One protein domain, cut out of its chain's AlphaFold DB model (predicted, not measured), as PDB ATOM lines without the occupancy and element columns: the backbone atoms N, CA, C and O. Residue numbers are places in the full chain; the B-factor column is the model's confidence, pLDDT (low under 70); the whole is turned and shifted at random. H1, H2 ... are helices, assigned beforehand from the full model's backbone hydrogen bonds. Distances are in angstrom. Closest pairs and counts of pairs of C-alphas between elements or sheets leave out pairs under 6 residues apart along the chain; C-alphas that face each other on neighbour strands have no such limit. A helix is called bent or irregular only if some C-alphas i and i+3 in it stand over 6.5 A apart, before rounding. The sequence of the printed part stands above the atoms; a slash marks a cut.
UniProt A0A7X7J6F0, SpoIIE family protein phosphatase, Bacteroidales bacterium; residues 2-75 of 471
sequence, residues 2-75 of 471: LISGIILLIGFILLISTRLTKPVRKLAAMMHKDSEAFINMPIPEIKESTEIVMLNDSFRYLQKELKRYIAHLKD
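What this domain is: This is residues 2 to 75 of the 471 residues of the protein "SpoIIE family protein phosphatase" of Bacteroidales bacterium (UniProt A0A7X7J6F0). Two long helices, bent H1 and H3, run the same way but are shifted lengthwise; residues 2 to 18 of H1 stick out as a free arm that adds to the length, and short H2 packs on H3. The printed part has 74 residues with three named helices, H1, H2 and H3 in that order, and no named strand; its class is all helix, and the whole is extended, with a radius of gyration of the C-alphas of 17.6 A and spans of 67 by 22 by 12 A.

Where its parts are: Find C-alpha 2 at (179.659, 179.633, 240.223), where H1, residues 2 to 31, begins. Assigned as one helix by its hydrogen bonds, it is bent: C-alphas 20 and 23 are 6.6 A apart. Its arms are H1a, residues 2 to 20, 27.0 A, and H1b, residues 23 to 31, 13.0 A. H2 is residues 35 to 40; H3, residues 50 to 75, runs 37.5 A to C-alpha 75 at (190.318, 133.898, 288.098).

How they stand to each other: H1b and H3 only just touch, with 3 pairs of C-alphas within 8 A, closest Val 24 and Ile 52, 7.6 A; H3 uses residues 52 to 56 alone. H2 touches H3 at residues 63 to 67 alone, closest C-alphas Ile 39 and Gln 63, 5.8 A. H1a and H2 are apart. In H1a, H1b, H2 and H3 every O i to N i+4 pair is within hydrogen-bond range.

The domain as a whole: C-alphas 2 and 75, the two farthest apart, are 67.1 A apart. The printed part has no cut and no long link; pLDDT is under 70 at residues 47 to 49.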
ATOM      1  N   LEU A   2     180.499 180.767 239.781       79.62
ATOM      2  CA  LEU A   2     179.659 179.633 240.223       79.62
ATOM      3  C   LEU A   2     180.388 178.273 240.298       79.62
ATOM      4  O   LEU A   2     180.318 177.595 241.315       79.62
ATOM      5  N   ILE A   3     181.149 177.909 239.259       83.94
ATOM      6  CA  ILE A   3     181.879 176.625 239.201       83.94
ATOM      7  C   ILE A   3     182.952 176.534 240.301       83.94
ATOM      8  O   ILE A   3     183.093 175.508 240.955       83.94
ATOM      9  N   SER A   4     183.669 177.632 240.555       81.81
ATOM     10  CA  SER A   4     184.689 177.697 241.610       81.81
ATOM     11  C   SER A   4     184.073 177.596 243.011       81.81
ATOM     12  O   SER A   4     184.625 176.893 243.853       81.81
ATOM     13  N   GLY A   5     182.903 178.206 243.240       86.00
ATOM     14  CA  GLY A   5     182.166 178.083 244.502       86.00
ATOM     15  C   GLY A   5     181.662 176.662 244.771       86.00
ATOM     16  O   GLY A   5     181.770 176.179 245.893       86.00
ATOM     17  N   ILE A   6     181.194 175.957 243.734       88.44
ATOM     18  CA  ILE A   6     180.777 174.550 243.836       88.44
ATOM     19  C   ILE A   6     181.973 173.649 244.173       88.44
ATOM     20  O   ILE A   6     181.864 172.806 245.057       88.44
ATOM     21  N   ILE A   7     183.128 173.852 243.532       89.69
ATOM     22  CA  ILE A   7     184.346 173.078 243.824       89.69
ATOM     23  C   ILE A   7     184.808 173.298 245.274       89.69
ATOM     24  O   ILE A   7     185.177 172.340 245.950       89.69
ATOM     25  N   LEU A   8     184.744 174.534 245.776       89.06
ATOM     26  CA  LEU A   8     185.106 174.868 247.157       89.06
ATOM     27  C   LEU A   8     184.135 174.248 248.170       89.06
ATOM     28  O   LEU A   8     184.571 173.707 249.182       89.06
ATOM     29  N   LEU A   9     182.832 174.266 247.873       88.31
ATOM     30  CA  LEU A   9     181.799 173.642 248.699       88.31
ATOM     31  C   LEU A   9     181.954 172.116 248.735       88.31
ATOM     32  O   LEU A   9     181.916 171.522 249.808       88.31
ATOM     33  N   ILE A  10     182.196 171.483 247.583       89.50
ATOM     34  CA  ILE A  10     182.479 170.043 247.490       89.50
ATOM     35  C   ILE A  10     183.752 169.707 248.270       89.50
ATOM     36  O   ILE A  10     183.752 168.765 249.058       89.50
ATOM     37  N   GLY A  11     184.817 170.496 248.108       88.50
ATOM     38  CA  GLY A  11     186.057 170.336 248.864       88.50
ATOM     39  C   GLY A  11     185.827 170.438 250.372       88.50
ATOM     40  O   GLY A  11     186.299 169.588 251.118       88.50
ATOM     41  N   PHE A  12     185.040 171.416 250.818       84.38
ATOM     42  CA  PHE A  12     184.692 171.619 252.223       84.38
ATOM     43  C   PHE A  12     183.835 170.478 252.793       84.38
ATOM     44  O   PHE A  12     184.127 169.973 253.877       84.38
ATOM     45  N   ILE A  13     182.837 170.004 252.038       84.31
ATOM     46  CA  ILE A  13     182.005 168.845 252.400       84.31
ATOM     47  C   ILE A  13     182.860 167.580 252.504       84.31
ATOM     48  O   ILE A  13     182.741 166.841 253.481       84.31
ATOM     49  N   LEU A  14     183.761 167.339 251.547       85.38
ATOM     50  CA  LEU A  14     184.690 166.207 251.588       85.38
ATOM     51  C   LEU A  14     185.651 166.304 252.781       85.38
ATOM     52  O   LEU A  14     185.959 165.293 253.414       85.38
ATOM     53  N   LEU A  15     186.101 167.508 253.135       80.94
ATOM     54  CA  LEU A  15     186.998 167.739 254.268       80.94
ATOM     55  C   LEU A  15     186.294 167.455 255.605       80.94
ATOM     56  O   LEU A  15     186.837 166.735 256.441       80.94
ATOM     57  N   ILE A  16     185.057 167.931 255.780       76.56
ATOM     58  CA  ILE A  16     184.234 167.643 256.966       76.56
ATOM     59  C   ILE A  16     183.864 166.159 257.033       76.56
ATOM     60  O   ILE A  16     184.050 165.528 258.073       76.56
ATOM     61  N   SER A  17     183.401 165.579 255.923       77.88
ATOM     62  CA  SER A  17     183.042 164.160 255.839       77.88
ATOM     63  C   SER A  17     184.229 163.278 256.220       77.88
ATOM     64  O   SER A  17     184.124 162.423 257.096       77.88
ATOM     65  N   THR A  18     185.411 163.536 255.658       77.81
ATOM     66  CA  THR A  18     186.599 162.747 255.993       77.81
ATOM     67  C   THR A  18     187.092 162.974 257.422       77.81
ATOM     68  O   THR A  18     187.604 162.023 258.015       77.81
ATOM     69  N   ARG A  19     186.925 164.170 258.008       74.69
ATOM     70  CA  ARG A  19     187.237 164.419 259.428       74.69
ATOM     71  C   ARG A  19     186.310 163.660 260.378       74.69
ATOM     72  O   ARG A  19     186.799 163.115 261.362       74.69
ATOM     73  N   LEU A  20     185.022 163.553 260.060       71.69
ATOM     74  CA  LEU A  20     184.038 162.857 260.898       71.69
ATOM     75  C   LEU A  20     184.064 161.329 260.721       71.69
ATOM     76  O   LEU A  20     183.943 160.587 261.692       71.69
ATOM     77  N   THR A  21     184.254 160.824 259.497       79.00
ATOM     78  CA  THR A  21     184.136 159.381 259.212       79.00
ATOM     79  C   THR A  21     185.419 158.594 259.508       79.00
ATOM     80  O   THR A  21     185.353 157.412 259.857       79.00
ATOM     81  N   LYS A  22     186.608 159.211 259.403       79.50
ATOM     82  CA  LYS A  22     187.891 158.519 259.649       79.50
ATOM     83  C   LYS A  22     188.031 157.955 261.077       79.50
ATOM     84  O   LYS A  22     188.457 156.803 261.182       79.50
ATOM     85  N   PRO A  23     187.707 158.690 262.161       79.19
ATOM     86  CA  PRO A  23     187.826 158.174 263.527       79.19
ATOM     87  C   PRO A  23     186.860 157.016 263.801       79.19
ATOM     88  O   PRO A  23     187.270 155.986 264.330       79.19
ATOM     89  N   VAL A  24     185.609 157.137 263.348       78.69
ATOM     90  CA  VAL A  24     184.582 156.092 263.501       78.69
ATOM     91  C   VAL A  24     184.992 154.807 262.779       78.69
ATOM     92  O   VAL A  24     184.934 153.725 263.356       78.69
ATOM     93  N   ARG A  25     185.503 154.913 261.543       80.38
ATOM     94  CA  ARG A  25     185.989 153.750 260.784       80.38
ATOM     95  C   ARG A  25     187.183 153.064 261.461       80.38
ATOM     96  O   ARG A  25     187.304 151.847 261.364       80.38
ATOM     97  N   LYS A  26     188.049 153.815 262.156       79.88
ATOM     98  CA  LYS A  26     189.144 153.239 262.957       79.88
ATOM     99  C   LYS A  26     188.621 152.468 264.170       79.88
ATOM    100  O   LYS A  26     189.069 151.347 264.378       79.88
ATOM    101  N   LEU A  27     187.669 153.026 264.924       77.94
ATOM    102  CA  LEU A  27     187.048 152.345 266.071       77.94
ATOM    103  C   LEU A  27     186.303 151.070 265.640       77.94
ATOM    104  O   LEU A  27     186.493 150.013 266.235       77.94
ATOM    105  N   ALA A  28     185.539 151.134 264.546       79.38
ATOM    106  CA  ALA A  28     184.850 149.971 263.985       79.38
ATOM    107  C   ALA A  28     185.829 148.866 263.548       79.38
ATOM    108  O   ALA A  28     185.611 147.692 263.829       79.38
ATOM    109  N   ALA A  29     186.953 149.227 262.921       80.88
ATOM    110  CA  ALA A  29     187.980 148.256 262.542       80.88
ATOM    111  C   ALA A  29     188.646 147.578 263.755       80.88
ATOM    112  O   ALA A  29     189.092 146.439 263.640       80.88
ATOM    113  N   MET A  30     188.713 148.251 264.912       79.75
ATOM    114  CA  MET A  30     189.212 147.638 266.146       79.75
ATOM    115  C   MET A  30     188.256 146.553 266.655       79.75
ATOM    116  O   MET A  30     188.734 145.505 267.069       79.75
ATOM    117  N   MET A  31     186.935 146.752 266.555       74.75
ATOM    118  CA  MET A  31     185.929 145.771 267.000       74.75
ATOM    119  C   MET A  31     185.942 144.440 266.244       74.75
ATOM    120  O   MET A  31     185.465 143.443 266.771       74.75
ATOM    121  N   HIS A  32     186.466 144.415 265.021       77.88
ATOM    122  CA  HIS A  32     186.560 143.192 264.221       77.88
ATOM    123  C   HIS A  32     187.815 142.358 264.512       77.88
ATOM    124  O   HIS A  32     188.028 141.334 263.864       77.88
ATOM    125  N   LYS A  33     188.663 142.794 265.448       77.75
ATOM    126  CA  LYS A  33     189.794 141.993 265.924       77.75
ATOM    127  C   LYS A  33     189.328 140.981 266.967       77.75
ATOM    128  O   LYS A  33     188.287 141.170 267.591       77.75
ATOM    129  N   ASP A  34     190.113 139.923 267.165       78.25
ATOM    130  CA  ASP A  34     189.881 138.999 268.274       78.25
ATOM    131  C   ASP A  34     189.903 139.734 269.628       78.25
ATOM    132  O   ASP A  34     190.428 140.848 269.768       78.25
ATOM    133  N   SER A  35     189.288 139.118 270.636       70.12
ATOM    134  CA  SER A  35     189.100 139.731 271.951       70.12
ATOM    135  C   SER A  35     190.420 140.116 272.623       70.12
ATOM    136  O   SER A  35     190.474 141.113 273.341       70.12
ATOM    137  N   GLU A  36     191.495 139.365 272.382       74.94
ATOM    138  CA  GLU A  36     192.788 139.570 273.034       74.94
ATOM    139  C   GLU A  36     193.549 140.759 272.426       74.94
ATOM    140  O   GLU A  36     194.043 141.636 273.145       74.94
ATOM    141  N   ALA A  37     193.566 140.859 271.096       80.44
ATOM    142  CA  ALA A  37     194.098 142.004 270.375       80.44
ATOM    143  C   ALA A  37     193.250 143.256 270.620       80.44
ATOM    144  O   ALA A  37     193.809 144.343 270.776       80.44
ATOM    145  N   PHE A  38     191.922 143.127 270.698       80.12
ATOM    146  CA  PHE A  38     191.023 144.236 271.012       80.12
ATOM    147  C   PHE A  38     191.333 144.849 272.378       80.12
ATOM    148  O   PHE A  38     191.475 146.062 272.471       80.12
ATOM    149  N   ILE A  39     191.478 144.037 273.427       81.06
ATOM    150  CA  ILE A  39     191.666 144.502 274.812       81.06
ATOM    151  C   ILE A  39     193.028 145.163 275.044       81.06
ATOM    152  O   ILE A  39     193.148 146.067 275.875       81.06
ATOM    153  N   ASN A  40     194.057 144.718 274.328       82.00
ATOM    154  CA  ASN A  40     195.424 145.198 274.520       82.00
ATOM    155  C   ASN A  40     195.801 146.356 273.584       82.00
ATOM    156  O   ASN A  40     196.858 146.965 273.755       82.00
ATOM    157  N   MET A  41     194.953 146.688 272.606       82.31
ATOM    158  CA  MET A  41     195.244 147.750 271.650       82.31
ATOM    159  C   MET A  41     195.009 149.141 272.268       82.31
ATOM    160  O   MET A  41     193.936 149.393 272.825       82.31
ATOM    161  N   PRO A  42     195.966 150.079 272.139       78.44
ATOM    162  CA  PRO A  42     195.783 151.437 272.630       78.44
ATOM    163  C   PRO A  42     194.670 152.135 271.844       78.44
ATOM    164  O   PRO A  42     194.705 152.207 270.613       78.44
ATOM    165  N   ILE A  43     193.684 152.673 272.562       76.75
ATOM    166  CA  ILE A  43     192.615 153.458 271.945       76.75
ATOM    167  C   ILE A  43     193.182 154.833 271.560       76.75
ATOM    168  O   ILE A  43     193.827 155.479 272.397       76.75
ATOM    169  N   PRO A  44     192.960 155.311 270.322       74.00
ATOM    170  CA  PRO A  44     193.450 156.611 269.880       74.00
ATOM    171  C   PRO A  44     192.843 157.769 270.691       74.00
ATOM    172  O   PRO A  44     191.671 157.753 271.077       74.00
ATOM    173  N   GLU A  45     193.642 158.801 270.963       73.00
ATOM    174  CA  GLU A  45     193.114 160.080 271.445       73.00
ATOM    175  C   GLU A  45     192.439 160.818 270.289       73.00
ATOM    176  O   GLU A  45     193.039 161.029 269.234       73.00
ATOM    177  N   ILE A  46     191.185 161.218 270.490       74.62
ATOM    178  CA  ILE A  46     190.424 162.017 269.532       74.62
ATOM    179  C   ILE A  46     190.139 163.352 270.219       74.62
ATOM    180  O   ILE A  46     189.623 163.360 271.329       74.62
ATOM    181  N   LYS A  47     190.527 164.469 269.591       68.94
ATOM    182  CA  LYS A  47     190.406 165.831 270.156       68.94
ATOM    183  C   LYS A  47     189.425 166.725 269.389       68.94
ATOM    184  O   LYS A  47     189.216 167.872 269.764       68.94
ATOM    185  N   GLU A  48     188.844 166.218 268.304       65.44
ATOM    186  CA  GLU A  48     188.028 166.988 267.366       65.44
ATOM    187  C   GLU A  48     186.590 166.438 267.385       65.44
ATOM    188  O   GLU A  48     186.380 165.281 267.026       65.44
ATOM    189  N   SER A  49     185.621 167.274 267.789       65.69
ATOM    190  CA  SER A  49     184.168 167.027 267.997       65.69
ATOM    191  C   SER A  49     183.743 166.312 269.292       65.69
ATOM    192  O   SER A  49     184.263 165.257 269.656       65.69
ATOM    193  N   THR A  50     182.757 166.897 269.979       73.06
ATOM    194  CA  THR A  50     182.252 166.468 271.294       73.06
ATOM    195  C   THR A  50     181.625 165.073 271.238       73.06
ATOM    196  O   THR A  50     181.848 164.249 272.121       73.06
ATOM    197  N   GLU A  51     180.888 164.779 270.170       77.06
ATOM    198  CA  GLU A  51     180.160 163.525 269.977       77.06
ATOM    199  C   GLU A  51     181.108 162.341 269.730       77.06
ATOM    200  O   GLU A  51     180.897 161.248 270.258       77.06
ATOM    201  N   ILE A  52     182.191 162.545 268.969       79.19
ATOM    202  CA  ILE A  52     183.180 161.487 268.706       79.19
ATOM    203  C   ILE A  52     184.028 161.217 269.956       79.19
ATOM    204  O   ILE A  52     184.399 160.069 270.198       79.19
ATOM    205  N   VAL A  53     184.290 162.236 270.782       81.00
ATOM    206  CA  VAL A  53     184.934 162.053 272.093       81.00
ATOM    207  C   VAL A  53     184.067 161.185 273.005       81.00
ATOM    208  O   VAL A  53     184.567 160.192 273.524       81.00
ATOM    209  N   MET A  54     182.760 161.462 273.114       81.88
ATOM    210  CA  MET A  54     181.839 160.633 273.910       81.88
ATOM    211  C   MET A  54     181.800 159.172 273.439       81.88
ATOM    212  O   MET A  54     181.794 158.251 274.262       81.88
ATOM    213  N   LEU A  55     181.809 158.937 272.122       83.38
ATOM    214  CA  LEU A  55     181.891 157.586 271.562       83.38
ATOM    215  C   LEU A  55     183.226 156.909 271.907       83.38
ATOM    216  O   LEU A  55     183.240 155.742 272.291       83.38
ATOM    217  N   ASN A  56     184.341 157.635 271.795       83.50
ATOM    218  CA  ASN A  56     185.670 157.134 272.147       83.50
ATOM    219  C   ASN A  56     185.766 156.770 273.634       83.50
ATOM    220  O   ASN A  56     186.335 155.738 273.976       83.50
ATOM    221  N   ASP A  57     185.180 157.584 274.510       85.56
ATOM    222  CA  ASP A  57     185.150 157.346 275.954       85.56
ATOM    223  C   ASP A  57     184.248 156.162 276.314       85.56
ATOM    224  O   ASP A  57     184.641 155.309 277.111       85.56
ATOM    225  N   SER A  58     183.089 156.035 275.660       85.31
ATOM    226  CA  SER A  58     182.206 154.867 275.799       85.31
ATOM    227  C   SER A  58     182.903 153.583 275.342       85.31
ATOM    228  O   SER A  58     182.805 152.540 275.985       85.31
ATOM    229  N   PHE A  59     183.674 153.668 274.258       85.06
ATOM    230  CA  PHE A  59     184.477 152.564 273.749       85.06
ATOM    231  C   PHE A  59     185.631 152.198 274.698       85.06
ATOM    232  O   PHE A  59     185.856 151.017 274.961       85.06
ATOM    233  N   ARG A  60     186.316 153.193 275.285       85.88
ATOM    234  CA  ARG A  60     187.315 152.988 276.356       85.88
ATOM    235  C   ARG A  60     186.710 152.312 277.571       85.88
ATOM    236  O   ARG A  60     187.326 151.405 278.129       85.88
ATOM    237  N   TYR A  61     185.520 152.743 277.970       87.88
ATOM    238  CA  TYR A  61     184.790 152.137 279.071       87.88
ATOM    239  C   TYR A  61     184.469 150.666 278.777       87.88
ATOM    240  O   TYR A  61     184.830 149.807 279.577       87.88
ATOM    241  N   LEU A  62     183.912 150.355 277.600       86.81
ATOM    242  CA  LEU A  62     183.604 148.980 277.193       86.81
ATOM    243  C   LEU A  62     184.858 148.100 277.132       86.81
ATOM    244  O   LEU A  62     184.850 146.997 277.670       86.81
ATOM    245  N   GLN A  63     185.954 148.581 276.536       86.94
ATOM    246  CA  GLN A  63     187.217 147.837 276.475       86.94
ATOM    247  C   GLN A  63     187.763 147.541 277.882       86.94
ATOM    248  O   GLN A  63     188.212 146.428 278.159       86.94
ATOM    249  N   LYS A  64     187.699 148.524 278.790       88.44
ATOM    250  CA  LYS A  64     188.122 148.370 280.185       88.44
ATOM    251  C   LYS A  64     187.244 147.373 280.945       88.44
ATOM    252  O   LYS A  64     187.787 146.550 281.679       88.44
ATOM    253  N   GLU A  65     185.926 147.430 280.774       89.19
ATOM    254  CA  GLU A  65     184.993 146.486 281.400       89.19
ATOM    255  C   GLU A  65     185.160 145.070 280.845       89.19
ATOM    256  O   GLU A  65     185.265 144.124 281.620       89.19
ATOM    257  N   LEU A  66     185.328 144.913 279.531       88.06
ATOM    258  CA  LEU A  66     185.614 143.613 278.924       88.06
ATOM    259  C   LEU A  66     186.928 143.022 279.458       88.06
ATOM    260  O   LEU A  66     186.983 141.842 279.796       88.06
ATOM    261  N   LYS A  67     187.974 143.847 279.613       88.69
ATOM    262  CA  LYS A  67     189.243 143.425 280.226       88.69
ATOM    263  C   LYS A  67     189.050 142.921 281.655       88.69
ATOM    264  O   LYS A  67     189.620 141.895 282.021       88.69
ATOM    265  N   ARG A  68     188.263 143.641 282.458       90.19
ATOM    266  CA  ARG A  68     187.922 143.239 283.832       90.19
ATOM    267  C   ARG A  68     187.138 141.934 283.847       90.19
ATOM    268  O   ARG A  68     187.468 141.058 284.635       90.19
ATOM    269  N   TYR A  69     186.162 141.790 282.956       90.88
ATOM    270  CA  TYR A  69     185.337 140.593 282.850       90.88
ATOM    271  C   TYR A  69     186.158 139.356 282.473       90.88
ATOM    272  O   TYR A  69     186.039 138.332 283.134       90.88
ATOM    273  N   ILE A  70     187.056 139.453 281.484       89.62
ATOM    274  CA  ILE A  70     187.940 138.334 281.113       89.62
ATOM    275  C   ILE A  70     188.900 137.974 282.249       89.62
ATOM    276  O   ILE A  70     189.085 136.792 282.528       89.62
ATOM    277  N   ALA A  71     189.497 138.966 282.919       89.62
ATOM    278  CA  ALA A  71     190.359 138.706 284.072       89.62
ATOM    279  C   ALA A  71     189.585 137.987 285.190       89.62
ATOM    280  O   ALA A  71     190.038 136.965 285.690       89.62
ATOM    281  N   HIS A  72     188.376 138.459 285.500       91.75
ATOM    282  CA  HIS A  72     187.513 137.832 286.492       91.75
ATOM    283  C   HIS A  72     187.104 136.403 286.102       91.75
ATOM    284  O   HIS A  72     187.200 135.501 286.929       91.75
ATOM    285  N   LEU A  73     186.709 136.164 284.846       92.56
ATOM    286  CA  LEU A  73     186.396 134.819 284.352       92.56
ATOM    287  C   LEU A  73     187.598 133.881 284.451       92.56
ATOM    288  O   LEU A  73     187.435 132.720 284.822       92.56
ATOM    289  N   LYS A  74     188.799 134.377 284.142       93.19
ATOM    290  CA  LYS A  74     190.033 133.604 284.280       93.19
ATOM    291  C   LYS A  74     190.276 133.216 285.738       93.19
ATOM    292  O   LYS A  74     190.528 132.046 286.004       93.19
ATOM    293  N   ASP A  75     190.141 134.159 286.667       94.81
ATOM    294  CA  ASP A  75     190.318 133.898 288.098       94.81
ATOM    295  C   ASP A  75     189.281 132.888 288.622       94.81
ATOM    296  O   ASP A  75     189.639 131.950 289.335       94.81
TER     297      ASP A  75